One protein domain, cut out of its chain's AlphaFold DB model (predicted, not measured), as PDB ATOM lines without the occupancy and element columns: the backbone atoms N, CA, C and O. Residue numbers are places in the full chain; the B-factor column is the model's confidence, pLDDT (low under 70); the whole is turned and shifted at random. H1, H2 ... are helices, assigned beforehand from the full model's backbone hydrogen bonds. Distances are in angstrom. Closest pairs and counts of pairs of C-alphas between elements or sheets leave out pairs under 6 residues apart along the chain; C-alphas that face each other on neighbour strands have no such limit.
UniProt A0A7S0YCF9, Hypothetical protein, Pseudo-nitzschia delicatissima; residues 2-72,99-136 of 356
ATOM      1  N   SER A   2      75.519  84.864 108.743       41.44
ATOM      2  CA  SER A   2      75.503  83.630 107.921       41.44
ATOM      3  C   SER A   2      74.943  83.807 106.504       41.44
ATOM      4  O   SER A   2      75.495  83.264 105.539       41.44
ATOM      5  N   ARG A   3      73.860  84.580 106.327       47.97
ATOM      6  CA  ARG A   3      73.382  84.952 104.979       47.97
ATOM      7  C   ARG A   3      74.408  85.789 104.232       47.97
ATOM      8  O   ARG A   3      74.447  85.698 103.008       47.97
ATOM      9  N   MET A   4      75.218  86.581 104.936       59.72
ATOM     10  CA  MET A   4      76.294  87.352 104.319       59.72
ATOM     11  C   MET A   4      77.344  86.402 103.760       59.72
ATOM     12  O   MET A   4      77.629  86.501 102.576       59.72
ATOM     13  N   TYR A   5      77.809  85.415 104.532       64.88
ATOM     14  CA  TYR A   5      78.823  84.469 104.057       64.88
ATOM     15  C   TYR A   5      78.312  83.529 102.972       64.88
ATOM     16  O   TYR A   5      79.017  83.305 101.999       64.88
ATOM     17  N   ARG A   6      77.062  83.053 103.037       65.12
ATOM     18  CA  ARG A   6      76.470  82.273 101.932       65.12
ATOM     19  C   ARG A   6      76.277  83.085 100.656       65.12
ATOM     20  O   ARG A   6      76.500  82.570  99.563       65.12
ATOM     21  N   ARG A   7      75.850  84.346 100.773       68.06
ATOM     22  CA  ARG A   7      75.713  85.249  99.620       68.06
ATOM     23  C   ARG A   7      77.077  85.657  99.077       68.06
ATOM     24  O   ARG A   7      77.240  85.672  97.866       68.06
ATOM     25  N   ALA A   8      78.040  85.939  99.949       67.56
ATOM     26  CA  ALA A   8      79.424  86.219  99.593       67.56
ATOM     27  C   ALA A   8      80.055  85.012  98.900       67.56
ATOM     28  O   ALA A   8      80.663  85.177  97.857       67.56
ATOM     29  N   ASP A   9      79.818  83.798  99.392       72.31
ATOM     30  CA  ASP A   9      80.260  82.544  98.786       72.31
ATOM     31  C   ASP A   9      79.622  82.308  97.409       72.31
ATOM     32  O   ASP A   9      80.310  81.953  96.450       72.31
ATOM     33  N   ALA A  10      78.318  82.570  97.266       74.38
ATOM     34  CA  ALA A  10      77.634  82.507  95.975       74.38
ATOM     35  C   ALA A  10      78.175  83.553  94.982       74.38
ATOM     36  O   ALA A  10      78.456  83.221  93.829       74.38
ATOM     37  N   MET A  11      78.378  84.794  95.434       73.94
ATOM     38  CA  MET A  11      78.945  85.878  94.627       73.94
ATOM     39  C   MET A  11      80.399  85.592  94.238       73.94
ATOM     40  O   MET A  11      80.735  85.671  93.060       73.94
ATOM     41  N   ALA A  12      81.238  85.169  95.183       76.88
ATOM     42  CA  ALA A  12      82.634  84.814  94.945       76.88
ATOM     43  C   ALA A  12      82.759  83.606  94.009       76.88
ATOM     44  O   ALA A  12      83.633  83.567  93.150       76.88
ATOM     45  N   THR A  13      81.835  82.642  94.098       79.50
ATOM     46  CA  THR A  13      81.760  81.533  93.135       79.50
ATOM     47  C   THR A  13      81.416  82.029  91.731       79.50
ATOM     48  O   THR A  13      82.032  81.584  90.766       79.50
ATOM     49  N   SER A  14      80.462  82.958  91.606       76.44
ATOM     50  CA  SER A  14      80.078  83.544  90.316       76.44
ATOM     51  C   SER A  14      81.198  84.382  89.696       76.44
ATOM     52  O   SER A  14      81.347  84.391  88.478       76.44
ATOM     53  N   MET A  15      81.977  85.083  90.522       75.06
ATOM     54  CA  MET A  15      83.068  85.963  90.088       75.06
ATOM     55  C   MET A  15      84.425  85.247  89.995       75.06
ATOM     56  O   MET A  15      85.419  85.874  89.645       75.06
ATOM     57  N   TYR A  16      84.482  83.934  90.252       77.81
ATOM     58  CA  TYR A  16      85.732  83.165  90.298       77.81
ATOM     59  C   TYR A  16      86.579  83.315  89.023       77.81
ATOM     60  O   TYR A  16      87.776  83.565  89.098       77.81
ATOM     61  N   ASN A  17      85.957  83.219  87.843       73.69
ATOM     62  CA  ASN A  17      86.650  83.354  86.553       73.69
ATOM     63  C   ASN A  17      86.887  84.820  86.133       73.69
ATOM     64  O   ASN A  17      87.422  85.059  85.055       73.69
ATOM     65  N   MET A  18      86.465  85.794  86.946       71.62
ATOM     66  CA  MET A  18      86.538  87.235  86.669       71.62
ATOM     67  C   MET A  18      87.519  87.961  87.611       71.62
ATOM     68  O   MET A  18      87.332  89.143  87.883       71.62
ATOM     69  N   GLY A  19      88.535  87.261  88.131       60.94
ATOM     70  CA  GLY A  19      89.537  87.837  89.043       60.94
ATOM     71  C   GLY A  19      89.121  87.861  90.521       60.94
ATOM     72  O   GLY A  19      89.579  88.711  91.279       60.94
ATOM     73  N   GLY A  20      88.206  86.970  90.929       68.12
ATOM     74  CA  GLY A  20      87.736  86.824  92.312       68.12
ATOM     75  C   GLY A  20      88.295  85.602  93.051       68.12
ATOM     76  O   GLY A  20      87.631  85.104  93.963       68.12
ATOM     77  N   ARG A  21      89.450  85.054  92.650       73.06
ATOM     78  CA  ARG A  21      89.959  83.778  93.193       73.06
ATOM     79  C   ARG A  21      90.482  83.917  94.624       73.06
ATOM     80  O   ARG A  21      90.214  83.028  95.432       73.06
ATOM     81  N   SER A  22      91.123  85.036  94.973       66.38
ATOM     82  CA  SER A  22      91.548  85.337  96.356       66.38
ATOM     83  C   SER A  22      90.348  85.384  97.315       66.38
ATOM     84  O   SER A  22      90.322  84.702  98.339       66.38
ATOM     85  N   ARG A  23      89.272  86.065  96.904       74.00
ATOM     86  CA  ARG A  23      88.011  86.174  97.666       74.00
ATOM     87  C   ARG A  23      87.190  84.881  97.698       74.00
ATOM     88  O   ARG A  23      86.313  84.727  98.545       74.00
ATOM     89  N   TYR A  24      87.440  83.942  96.785       80.38
ATOM     90  CA  TYR A  24      86.729  82.663  96.733       80.38
ATOM     91  C   TYR A  24      87.102  81.736  97.887       80.38
ATOM     92  O   TYR A  24      86.206  81.176  98.518       80.38
ATOM     93  N   VAL A  25      88.396  81.586  98.184       83.38
ATOM     94  CA  VAL A  25      88.853  80.761  99.318       83.38
ATOM     95  C   VAL A  25      88.371  81.365 100.632       83.38
ATOM     96  O   VAL A  25      87.815  80.654 101.465       83.38
ATOM     97  N   GLU A  26      88.493  82.682 100.773       78.56
ATOM     98  CA  GLU A  26      88.043  83.425 101.950       78.56
ATOM     99  C   GLU A  26      86.527  83.276 102.187       78.56
ATOM    100  O   GLU A  26      86.086  82.905 103.277       78.56
ATOM    101  N   ALA A  27      85.699  83.463 101.152       79.56
ATOM    102  CA  ALA A  27      84.253  83.291 101.279       79.56
ATOM    103  C   ALA A  27      83.857  81.840 101.619       79.56
ATOM    104  O   ALA A  27      82.934  81.611 102.411       79.56
ATOM    105  N   ARG A  28      84.573  80.853 101.060       84.69
ATOM    106  CA  ARG A  28      84.386  79.425 101.367       84.69
ATOM    107  C   ARG A  28      84.753  79.107 102.813       84.69
ATOM    108  O   ARG A  28      84.014  78.370 103.464       84.69
ATOM    109  N   TYR A  29      85.845  79.681 103.305       86.25
ATOM    110  CA  TYR A  29      86.310  79.542 104.680       86.25
ATOM    111  C   TYR A  29      85.282  80.076 105.685       86.25
ATOM    112  O   TYR A  29      84.849  79.339 106.572       86.25
ATOM    113  N   PHE A  30      84.800  81.309 105.509       80.25
ATOM    114  CA  PHE A  30      83.820  81.880 106.437       80.25
ATOM    115  C   PHE A  30      82.469  81.149 106.411       80.25
ATOM    116  O   PHE A  30      81.851  80.937 107.455       80.25
ATOM    117  N   HIS A  31      82.022  80.689 105.238       84.25
ATOM    118  CA  HIS A  31      80.829  79.845 105.143       84.25
ATOM    119  C   HIS A  31      81.031  78.492 105.855       84.25
ATOM    120  O   HIS A  31      80.126  78.014 106.549       84.25
ATOM    121  N   ALA A  32      82.212  77.880 105.730       86.75
ATOM    122  CA  ALA A  32      82.544  76.661 106.459       86.75
ATOM    123  C   ALA A  32      82.530  76.896 107.979       86.75
ATOM    124  O   ALA A  32      81.883  76.123 108.680       86.75
ATOM    125  N   CYS A  33      83.128  77.985 108.476       82.94
ATOM    126  CA  CYS A  33      83.124  78.342 109.900       82.94
ATOM    127  C   CYS A  33      81.701  78.463 110.471       82.94
ATOM    128  O   CYS A  33      81.381  77.877 111.510       82.94
ATOM    129  N   ASP A  34      80.823  79.178 109.766       79.38
ATOM    130  CA  ASP A  34      79.415  79.330 110.143       79.38
ATOM    131  C   ASP A  34      78.669  77.984 110.150       79.38
ATOM    132  O   ASP A  34      77.912  77.668 111.069       79.38
ATOM    133  N   THR A  35      78.913  77.145 109.140       84.56
ATOM    134  CA  THR A  35      78.277  75.824 109.057       84.56
ATOM    135  C   THR A  35      78.773  74.890 110.158       84.56
ATOM    136  O   THR A  35      77.959  74.197 110.764       84.56
ATOM    137  N   ILE A  36      80.080  74.877 110.438       87.19
ATOM    138  CA  ILE A  36      80.703  74.050 111.480       87.19
ATOM    139  C   ILE A  36      80.117  74.384 112.851       87.19
ATOM    140  O   ILE A  36      79.652  73.474 113.535       87.19
ATOM    141  N   ALA A  37      80.040  75.670 113.215       80.62
ATOM    142  CA  ALA A  37      79.435  76.091 114.482       80.62
ATOM    143  C   ALA A  37      78.007  75.535 114.646       80.62
ATOM    144  O   ALA A  37      77.665  74.938 115.670       80.62
ATOM    145  N   LYS A  38      77.194  75.627 113.586       81.06
ATOM    146  CA  LYS A  38      75.821  75.105 113.586       81.06
ATOM    147  C   LYS A  38      75.761  73.593 113.721       81.06
ATOM    148  O   LYS A  38      75.003  73.089 114.546       81.06
ATOM    149  N   VAL A  39      76.508  72.844 112.913       86.38
ATOM    150  CA  VAL A  39      76.390  71.375 112.911       86.38
ATOM    151  C   VAL A  39      76.976  70.752 114.172       86.38
ATOM    152  O   VAL A  39      76.447  69.741 114.627       86.38
ATOM    153  N   VAL A  40      77.991  71.374 114.783       85.50
ATOM    154  CA  VAL A  40      78.501  70.964 116.099       85.50
ATOM    155  C   VAL A  40      77.427  71.161 117.169       85.50
ATOM    156  O   VAL A  40      77.138  70.213 117.896       85.50
ATOM    157  N   SER A  41      76.736  72.311 117.190       77.94
ATOM    158  CA  SER A  41      75.618  72.537 118.127       77.94
ATOM    159  C   SER A  41      74.477  71.516 117.963       77.94
ATOM    160  O   SER A  41      73.884  71.076 118.943       77.94
ATOM    161  N   LYS A  42      74.219  71.049 116.727       79.38
ATOM    162  CA  LYS A  42      73.236  69.987 116.418       79.38
ATOM    163  C   LYS A  42      73.739  68.569 116.696       79.38
ATOM    164  O   LYS A  42      73.012  67.617 116.411       79.38
ATOM    165  N   ARG A  43      74.984  68.395 117.152       84.25
ATOM    166  CA  ARG A  43      75.673  67.093 117.243       84.25
ATOM    167  C   ARG A  43      75.711  66.325 115.908       84.25
ATOM    168  O   ARG A  43      75.779  65.099 115.868       84.25
ATOM    169  N   GLN A  44      75.691  67.044 114.785       85.31
ATOM    170  CA  GLN A  44      75.765  66.517 113.417       85.31
ATOM    171  C   GLN A  44      77.218  66.465 112.922       85.31
ATOM    172  O   GLN A  44      77.565  66.975 111.855       85.31
ATOM    173  N   PHE A  45      78.075  65.822 113.712       87.12
ATOM    174  CA  PHE A  45      79.527  65.789 113.518       87.12
ATOM    175  C   PHE A  45      79.999  65.352 112.118       87.12
ATOM    176  O   PHE A  45      80.920  65.989 111.609       87.12
ATOM    177  N   PRO A  46      79.357  64.389 111.418       86.19
ATOM    178  CA  PRO A  46      79.794  63.989 110.074       86.19
ATOM    179  C   PRO A  46      79.751  65.103 109.014       86.19
ATOM    180  O   PRO A  46      80.293  64.939 107.921       86.19
ATOM    181  N   ILE A  47      79.063  66.219 109.279       86.81
ATOM    182  CA  ILE A  47      79.007  67.356 108.349       86.81
ATOM    183  C   ILE A  47      80.261  68.235 108.469       86.81
ATOM    184  O   ILE A  47      80.605  68.905 107.495       86.81
ATOM    185  N   VAL A  48      80.960  68.214 109.610       89.44
ATOM    186  CA  VAL A  48      82.159  69.034 109.863       89.44
ATOM    187  C   VAL A  48      83.259  68.705 108.859       89.44
ATOM    188  O   VAL A  48      83.724  69.603 108.159       89.44
ATOM    189  N   ASP A  49      83.572  67.418 108.684       85.94
ATOM    190  CA  ASP A  49      84.593  66.963 107.732       85.94
ATOM    191  C   ASP A  49      84.283  67.411 106.303       85.94
ATOM    192  O   ASP A  49      85.158  67.882 105.579       85.94
ATOM    193  N   ARG A  50      83.002  67.381 105.909       87.44
ATOM    194  CA  ARG A  50      82.581  67.864 104.587       87.44
ATOM    195  C   ARG A  50      82.833  69.356 104.403       87.44
ATOM    196  O   ARG A  50      83.056  69.775 103.271       87.44
ATOM    197  N   GLN A  51      82.751  70.174 105.454       91.06
ATOM    198  CA  GLN A  51      83.050  71.606 105.340       91.06
ATOM    199  C   GLN A  51      84.554  71.858 105.256       91.06
ATOM    200  O   GLN A  51      84.972  72.654 104.419       91.06
ATOM    201  N   VAL A  52      85.361  71.134 106.037       89.81
ATOM    202  CA  VAL A  52      86.828  71.189 105.945       89.81
ATOM    203  C   VAL A  52      87.294  70.787 104.541       89.81
ATOM    204  O   VAL A  52      87.991  71.554 103.880       89.81
ATOM    205  N   GLU A  53      86.792  69.668 104.008       88.06
ATOM    206  CA  GLU A  53      87.092  69.236 102.636       88.06
ATOM    207  C   GLU A  53      86.704  70.275 101.576       88.06
ATOM    208  O   GLU A  53      87.328  70.356 100.517       88.06
ATOM    209  N   ARG A  54      85.630  71.040 101.802       87.00
ATOM    210  CA  ARG A  54      85.200  72.083 100.859       87.00
ATOM    211  C   ARG A  54      86.181  73.245 100.820       87.00
ATOM    212  O   ARG A  54      86.381  73.793  99.737       87.00
ATOM    213  N   VAL A  55      86.774  73.603 101.958       89.25
ATOM    214  CA  VAL A  55      87.843  74.607 102.023       89.25
ATOM    215  C   VAL A  55      89.092  74.075 101.325       89.25
ATOM    216  O   VAL A  55      89.612  74.749 100.439       89.25
ATOM    217  N   ASP A  56      89.498  72.832 101.600       89.50
ATOM    218  CA  ASP A  56      90.656  72.210 100.939       89.50
ATOM    219  C   ASP A  56      90.488  72.145  99.411       89.50
ATOM    220  O   ASP A  56      91.388  72.510  98.655       89.50
ATOM    221  N   LYS A  57      89.300  71.748  98.934       87.38
ATOM    222  CA  LYS A  57      88.965  71.740  97.499       87.38
ATOM    223  C   LYS A  57      89.011  73.144  96.892       87.38
ATOM    224  O   LYS A  57      89.386  73.276  95.729       87.38
ATOM    225  N   ALA A  58      88.619  74.178  97.638       85.81
ATOM    226  CA  ALA A  58      88.687  75.558  97.166       85.81
ATOM    227  C   ALA A  58      90.139  76.040  97.029       85.81
ATOM    228  O   ALA A  58      90.472  76.636  96.007       85.81
ATOM    229  N   ILE A  59      90.993  75.722  98.006       87.06
ATOM    230  CA  ILE A  59      92.430  76.032  97.985       87.06
ATOM    231  C   ILE A  59      93.105  75.340  96.799       87.06
ATOM    232  O   ILE A  59      93.667  76.017  95.941       87.06
ATOM    233  N   ALA A  60      92.941  74.019  96.670       86.81
ATOM    234  CA  ALA A  60      93.537  73.246  95.580       86.81
ATOM    235  C   ALA A  60      93.111  73.764  94.194       86.81
ATOM    236  O   ALA A  60      93.899  73.783  93.249       86.81
ATOM    237  N   LYS A  61      91.859  74.229  94.069       83.50
ATOM    238  CA  LYS A  61      91.343  74.816  92.829       83.50
ATOM    239  C   LYS A  61      92.076  76.108  92.459       83.50
ATOM    240  O   LYS A  61      92.401  76.278  91.286       83.50
ATOM    241  N   VAL A  62      92.350  76.984  93.427       83.56
ATOM    242  CA  VAL A  62      93.096  78.234  93.198       83.56
ATOM    243  C   VAL A  62      94.575  77.956  92.931       83.56
ATOM    244  O   VAL A  62      95.147  78.540  92.013       83.56
ATOM    245  N   GLU A  63      95.180  77.017  93.658       82.50
ATOM    246  CA  GLU A  63      96.586  76.626  93.469       82.50
ATOM    247  C   GLU A  63      96.847  75.984  92.098       82.50
ATOM    248  O   GLU A  63      97.924  76.158  91.531       82.50
ATOM    249  N   SER A  64      95.854  75.286  91.537       77.81
ATOM    250  CA  SER A  64      95.933  74.668  90.206       77.81
ATOM    251  C   SER A  64      95.790  75.644  89.025       77.81
ATOM    252  O   SER A  64      95.943  75.228  87.875       77.81
ATOM    253  N   CYS A  65      95.486  76.926  89.271       72.00
ATOM    254  CA  CYS A  65      95.380  77.939  88.217       72.00
ATOM    255  C   CYS A  65      96.765  78.370  87.697       72.00
ATOM    256  O   CYS A  65      97.734  78.462  88.452       72.00
ATOM    257  N   SER A  66      96.851  78.645  86.391       61.16
ATOM    258  CA  SER A  66      98.103  79.007  85.716       61.16
ATOM    259  C   SER A  66      98.644  80.376  86.168       61.16
ATOM    260  O   SER A  66      97.899  81.216  86.669       61.16
ATOM    261  N   ASP A  67      99.943  80.640  86.002       57.38
ATOM    262  CA  ASP A  67     100.537  81.919  86.436       57.38
ATOM    263  C   ASP A  67     100.045  83.132  85.617       57.38
ATOM    264  O   ASP A  67     100.040  84.255  86.126       57.38
ATOM    265  N   ASP A  68      99.561  82.916  84.388       54.31
ATOM    266  CA  ASP A  68      98.885  83.953  83.594       54.31
ATOM    267  C   ASP A  68      97.480  84.268  84.137       54.31
ATOM    268  O   ASP A  68      97.047  85.417  84.093       54.31
ATOM    269  N   ASP A  69      96.802  83.282  84.735       51.88
ATOM    270  CA  ASP A  69      95.506  83.462  85.394       51.88
ATOM    271  C   ASP A  69      95.628  84.255  86.703       51.88
ATOM    272  O   ASP A  69      94.757  85.077  86.997       51.88
ATOM    273  N   LYS A  70      96.703  84.046  87.477       52.75
ATOM    274  CA  LYS A  70      96.947  84.733  88.763       52.75
ATOM    275  C   LYS A  70      97.172  86.240  88.608       52.75
ATOM    276  O   LYS A  70      96.833  86.994  89.508       52.75
ATOM    277  N   LYS A  71      97.684  86.701  87.459       51.59
ATOM    278  CA  LYS A  71      97.833  88.140  87.150       51.59
ATOM    279  C   LYS A  71      96.500  88.871  86.957       51.59
ATOM    280  O   LYS A  71      96.480  90.098  86.981       51.59
ATOM    281  N   CYS A  72      95.414  88.139  86.706       48.72
ATOM    282  CA  CYS A  72      94.076  88.704  86.532       48.72
ATOM    283  C   CYS A  72      93.295  88.821  87.850       48.72
ATOM    284  O   CYS A  72      92.235  89.443  87.856       48.72
ATOM    285  N   SER A  99      93.348  76.147 105.341       86.62
ATOM    286  CA  SER A  99      93.179  74.705 105.565       86.62
ATOM    287  C   SER A  99      93.489  74.286 107.011       86.62
ATOM    288  O   SER A  99      92.790  73.451 107.587       86.62
ATOM    289  N   VAL A 100      94.525  74.869 107.619       88.19
ATOM    290  CA  VAL A 100      94.896  74.608 109.019       88.19
ATOM    291  C   VAL A 100      93.921  75.322 109.947       88.19
ATOM    292  O   VAL A 100      93.383  74.706 110.864       88.19
ATOM    293  N   GLU A 101      93.619  76.584 109.649       88.69
ATOM    294  CA  GLU A 101      92.736  77.412 110.476       88.69
ATOM    295  C   GLU A 101      91.331  76.809 110.613       88.69
ATOM    296  O   GLU A 101      90.788  76.756 111.714       88.69
ATOM    297  N   ILE A 102      90.751  76.264 109.532       90.12
ATOM    298  CA  ILE A 102      89.401  75.677 109.600       90.12
ATOM    299  C   ILE A 102      89.358  74.408 110.464       90.12
ATOM    300  O   ILE A 102      88.337  74.115 111.089       90.12
ATOM    301  N   ARG A 103      90.464  73.653 110.519       93.31
ATOM    302  CA  ARG A 103      90.598  72.446 111.346       93.31
ATOM    303  C   ARG A 103      90.738  72.805 112.822       93.31
ATOM    304  O   ARG A 103      90.033  72.223 113.644       93.31
ATOM    305  N   GLU A 104      91.594  73.779 113.143       89.62
ATOM    306  CA  GLU A 104      91.738  74.324 114.501       89.62
ATOM    307  C   GLU A 104      90.399  74.894 114.998       89.62
ATOM    308  O   GLU A 104      89.942  74.550 116.089       89.62
ATOM    309  N   TYR A 105      89.706  75.664 114.153       87.81
ATOM    310  CA  TYR A 105      88.377  76.197 114.450       87.81
ATOM    311  C   TYR A 105      87.348  75.092 114.721       87.81
ATOM    312  O   TYR A 105      86.550  75.194 115.653       87.81
ATOM    313  N   ALA A 106      87.354  74.011 113.934       91.12
ATOM    314  CA  ALA A 106      86.460  72.885 114.169       91.12
ATOM    315  C   ALA A 106      86.708  72.248 115.542       91.12
ATOM    316  O   ALA A 106      85.756  72.085 116.303       91.12
ATOM    317  N   ILE A 107      87.966  71.950 115.884       90.25
ATOM    318  CA  ILE A 107      88.351  71.380 117.187       90.25
ATOM    319  C   ILE A 107      87.891  72.293 118.330       90.25
ATOM    320  O   ILE A 107      87.227  71.821 119.254       90.25
ATOM    321  N   GLN A 108      88.140  73.601 118.211       86.62
ATOM    322  CA  GLN A 108      87.679  74.596 119.178       86.62
ATOM    323  C   GLN A 108      86.156  74.546 119.368       86.62
ATOM    324  O   GLN A 108      85.673  74.586 120.496       86.62
ATOM    325  N   LYS A 109      85.370  74.402 118.291       86.12
ATOM    326  CA  LYS A 109      83.904  74.319 118.404       86.12
ATOM    327  C   LYS A 109      83.427  73.060 119.123       86.12
ATOM    328  O   LYS A 109      82.440  73.129 119.851       86.12
ATOM    329  N   PHE A 110      84.105  71.925 118.954       88.62
ATOM    330  CA  PHE A 110      83.801  70.721 119.736       88.62
ATOM    331  C   PHE A 110      84.130  70.908 121.217       88.62
ATOM    332  O   PHE A 110      83.341  70.496 122.065       88.62
ATOM    333  N   GLU A 111      85.254  71.555 121.529       86.69
ATOM    334  CA  GLU A 111      85.629  71.877 122.906       86.69
ATOM    335  C   GLU A 111      84.611  72.812 123.570       86.69
ATOM    336  O   GLU A 111      84.119  72.525 124.661       86.69
ATOM    337  N   GLU A 112      84.214  73.883 122.880       79.38
ATOM    338  CA  GLU A 112      83.193  74.825 123.350       79.38
ATOM    339  C   GLU A 112      81.833  74.152 123.588       79.38
ATOM    340  O   GLU A 112      81.105  74.556 124.499       79.38
ATOM    341  N   ALA A 113      81.512  73.113 122.808       79.00
ATOM    342  CA  ALA A 113      80.322  72.277 122.973       79.00
ATOM    343  C   ALA A 113      80.455  71.212 124.084       79.00
ATOM    344  O   ALA A 113      79.515  70.448 124.309       79.00
ATOM    345  N   GLY A 114      81.604  71.138 124.769       82.88
ATOM    346  CA  GLY A 114      81.900  70.145 125.805       82.88
ATOM    347  C   GLY A 114      82.192  68.741 125.262       82.88
ATOM    348  O   GLY A 114      82.283  67.778 126.021       82.88
ATOM    349  N   GLU A 115      82.357  68.595 123.950       87.12
ATOM    350  CA  GLU A 115      82.568  67.320 123.265       87.12
ATOM    351  C   GLU A 115      84.066  66.978 123.187       87.12
ATOM    352  O   GLU A 115      84.610  66.698 122.118       87.12
ATOM    353  N   ILE A 116      84.746  66.976 124.339       89.69
ATOM    354  CA  ILE A 116      86.213  66.849 124.450       89.69
ATOM    355  C   ILE A 116      86.736  65.567 123.786       89.69
ATOM    356  O   ILE A 116      87.699  65.580 123.021       89.69
ATOM    357  N   ALA A 117      86.057  64.437 124.003       87.31
ATOM    358  CA  ALA A 117      86.435  63.172 123.376       87.31
ATOM    359  C   ALA A 117      86.296  63.210 121.843       87.31
ATOM    360  O   ALA A 117      87.041  62.534 121.135       87.31
ATOM    361  N   ALA A 118      85.333  63.971 121.318       88.56
ATOM    362  CA  ALA A 118      85.179  64.158 119.883       88.56
ATOM    363  C   ALA A 118      86.208  65.154 119.328       88.56
ATOM    364  O   ALA A 118      86.742  64.885 118.255       88.56
ATOM    365  N   ALA A 119      86.559  66.206 120.077       90.88
ATOM    366  CA  ALA A 119      87.656  67.118 119.749       90.88
ATOM    367  C   ALA A 119      88.990  66.361 119.612       90.88
ATOM    368  O   ALA A 119      89.650  66.473 118.581       90.88
ATOM    369  N   HIS A 120      89.326  65.483 120.568       89.44
ATOM    370  CA  HIS A 120      90.514  64.620 120.480       89.44
ATOM    371  C   HIS A 120      90.499  63.698 119.256       89.44
ATOM    372  O   HIS A 120      91.513  63.562 118.570       89.44
ATOM    373  N   ARG A 121      89.356  63.064 118.953       89.75
ATOM    374  CA  ARG A 121      89.233  62.230 117.745       89.75
ATOM    375  C   ARG A 121      89.446  63.053 116.479       89.75
ATOM    376  O   ARG A 121      90.161  62.607 115.588       89.75
ATOM    377  N   LEU A 122      88.846  64.238 116.411       91.56
ATOM    378  CA  LEU A 122      88.946  65.130 115.263       91.56
ATOM    379  C   LEU A 122      90.387  65.613 115.050       91.56
ATOM    380  O   LEU A 122      90.905  65.532 113.940       91.56
ATOM    381  N   ALA A 123      91.063  66.016 116.126       91.44
ATOM    382  CA  ALA A 123      92.468  66.402 116.094       91.44
ATOM    383  C   ALA A 123      93.372  65.262 115.607       91.44
ATOM    384  O   ALA A 123      94.203  65.471 114.725       91.44
ATOM    385  N   SER A 124      93.140  64.032 116.085       90.94
ATOM    386  CA  SER A 124      93.869  62.850 115.614       90.94
ATOM    387  C   SER A 124      93.657  62.580 114.121       90.94
ATOM    388  O   SER A 124      94.612  62.198 113.449       90.94
ATOM    389  N   ILE A 125      92.441  62.774 113.595       89.62
ATOM    390  CA  ILE A 125      92.146  62.633 112.156       89.62
ATOM    391  C   ILE A 125      92.889  63.703 111.350       89.62
ATOM    392  O   ILE A 125      93.405  63.423 110.271       89.62
ATOM    393  N   TYR A 126      92.961  64.924 111.876       91.94
ATOM    394  CA  TYR A 126      93.627  66.048 111.225       91.94
ATOM    395  C   TYR A 126      95.147  66.071 111.423       91.94
ATOM    396  O   TYR A 126      95.811  66.911 110.820       91.94
ATOM    397  N   GLY A 127      95.703  65.157 112.224       89.81
ATOM    398  CA  GLY A 127      97.125  65.150 112.569       89.81
ATOM    399  C   GLY A 127      97.550  66.381 113.376       89.81
ATOM    400  O   GLY A 127      98.706  66.789 113.295       89.81
ATOM    401  N   ILE A 128      96.615  66.989 114.111       89.38
ATOM    402  CA  ILE A 128      96.852  68.147 114.976       89.38
ATOM    403  C   ILE A 128      97.151  67.634 116.381       89.38
ATOM    404  O   ILE A 128      96.383  66.845 116.935       89.38
ATOM    405  N   ASP A 129      98.263  68.089 116.954       88.12
ATOM    406  CA  ASP A 129      98.566  67.848 118.360       88.12
ATOM    407  C   ASP A 129      97.599  68.671 119.220       88.12
ATOM    408  O   ASP A 129      97.650  69.901 119.238       88.12
ATOM    409  N   TYR A 130      96.652  67.984 119.860       85.62
ATOM    410  CA  TYR A 130      95.606  68.584 120.680       85.62
ATOM    411  C   TYR A 130      95.612  67.946 122.061       85.62
ATOM    412  O   TYR A 130      95.368  66.744 122.222       85.62
ATOM    413  N   VAL A 131      95.832  68.792 123.061       85.75
ATOM    414  CA  VAL A 131      95.730  68.456 124.473       85.75
ATOM    415  C   VAL A 131      94.684  69.380 125.070       85.75
ATOM    416  O   VAL A 131      94.835  70.598 125.011       85.75
ATOM    417  N   TYR A 132      93.626  68.800 125.635       83.88
ATOM    418  CA  TYR A 132      92.670  69.573 126.409       83.88
ATOM    419  C   TYR A 132      93.332  70.025 127.713       83.88
ATOM    420  O   TYR A 132      93.647  69.206 128.578       83.88
ATOM    421  N   ASP A 133      93.565  71.329 127.825       84.81
ATOM    422  CA  ASP A 133      94.079  71.961 129.033       84.81
ATOM    423  C   ASP A 133      92.898  72.461 129.871       84.81
ATOM    424  O   ASP A 133      92.361  73.554 129.667       84.81
ATOM    425  N   GLU A 134      92.470  71.617 130.810       85.00
ATOM    426  CA  GLU A 134      91.372  71.924 131.725       85.00
ATOM    427  C   GLU A 134      91.655  73.187 132.555       85.00
ATOM    428  O   GLU A 134      90.751  73.990 132.789       85.00
ATOM    429  N   GLU A 135      92.909  73.420 132.954       87.31
ATOM    430  CA  GLU A 135      93.286  74.596 133.738       87.31
ATOM    431  C   GLU A 135      93.173  75.874 132.898       87.31
ATOM    432  O   GLU A 135      92.595  76.870 133.348       87.31
ATOM    433  N   ALA A 136      93.655  75.845 131.653       82.00
ATOM    434  CA  ALA A 136      93.488  76.956 130.721       82.00
ATOM    435  C   ALA A 136      92.009  77.220 130.403       82.00
ATOM    436  O   ALA A 136      91.599  78.385 130.370       82.00
TER     437      ALA A 136
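What this domain is: This is residues 2 to 72 and 99 to 136 of the 356 residues of the protein "Hypothetical protein" of Pseudo-nitzschia delicatissima (UniProt A0A7S0YCF9). A three-helix, up-and-down bundle of H2, H3 and H5 makes the core of an elongated body, with one more helix packed on at each side: H1 on H2, and H6 on H5 towards the opposite end. These five helices run more or less along the longest axis, while the tiny H4 lies at one end, beyond H3. The printed part has 109 residues with six named helices, H1 to H6 in chain order, and no named strand; the class is all helix. It is only just compact, close to loose, with a radius of gyration of the C-alphas of 15.7 A and spans of 50 by 28 by 24 A.

Where its parts are: The longest helix, H2, covers residues 21 to 41, 30.9 A from C-alpha 21 at (89.959, 83.778, 93.193) to C-alpha 41 at (75.618, 72.537, 118.127). H3 is residues 46 to 63, 26.8 A, and H5 is residues 99 to 112, 20.4 A. H1 is residues 2 to 14, 18.2 A, beginning at C-alpha 2 at (75.503, 83.630, 107.921). H6 is residues 116 to 126, 15.2 A, ending at C-alpha 126 at (93.627, 66.048, 111.225). H4 is residues 67 to 70, 5.1 A.

How they stand to each other: H2 and H5 are the hub, touching three helices each. H2 and H3 form a helical hairpin, at a shallow tilt of 7 degrees, opposite ways; their closest C-alphas, of Ala 32 and Gln 51, are 5.2 A apart. H5 touches H2 at a shallow tilt of 19 degrees, the same way, the closest C-alphas being those of Ala 37 and Lys 109, 6.2 A. H5 touches H3 at 19 degrees, opposite ways, closest at Asp 56 and Ser 99, whose C-alphas are 5.8 A apart. H1 and H2 form a hairpin at a shallow tilt of 34 degrees, only just short of steep; the closest C-alphas, of Asp 9 and Ala 27, are 4.8 A apart. H5 and H6 form a hairpin at 12 degrees, with the C-alphas of Ile 107 and Ala 119 closest at 5.0 A. H1 and H6 are apart, and H4 touches no helix. Every O i to N i+4 pair is within hydrogen-bond range in H1 and H6, against 15 of 17 in H2, 13 of 14 in H3 and 9 of 10 in H5; H4 is too short for such a pair.

The domain as a whole: The C-alphas farthest apart, of Asp 68 and Glu 135, are 51.3 A apart. Residues 73 to 98 are not printed, and C-alphas 72 and 99 are 23.6 A apart across this cut. Of the links that are printed whole, no link is long. The mean pLDDT of the printed part is 80.4; residues 2 to 8, 19 to 20, 22 and 66 to 72 are under 70.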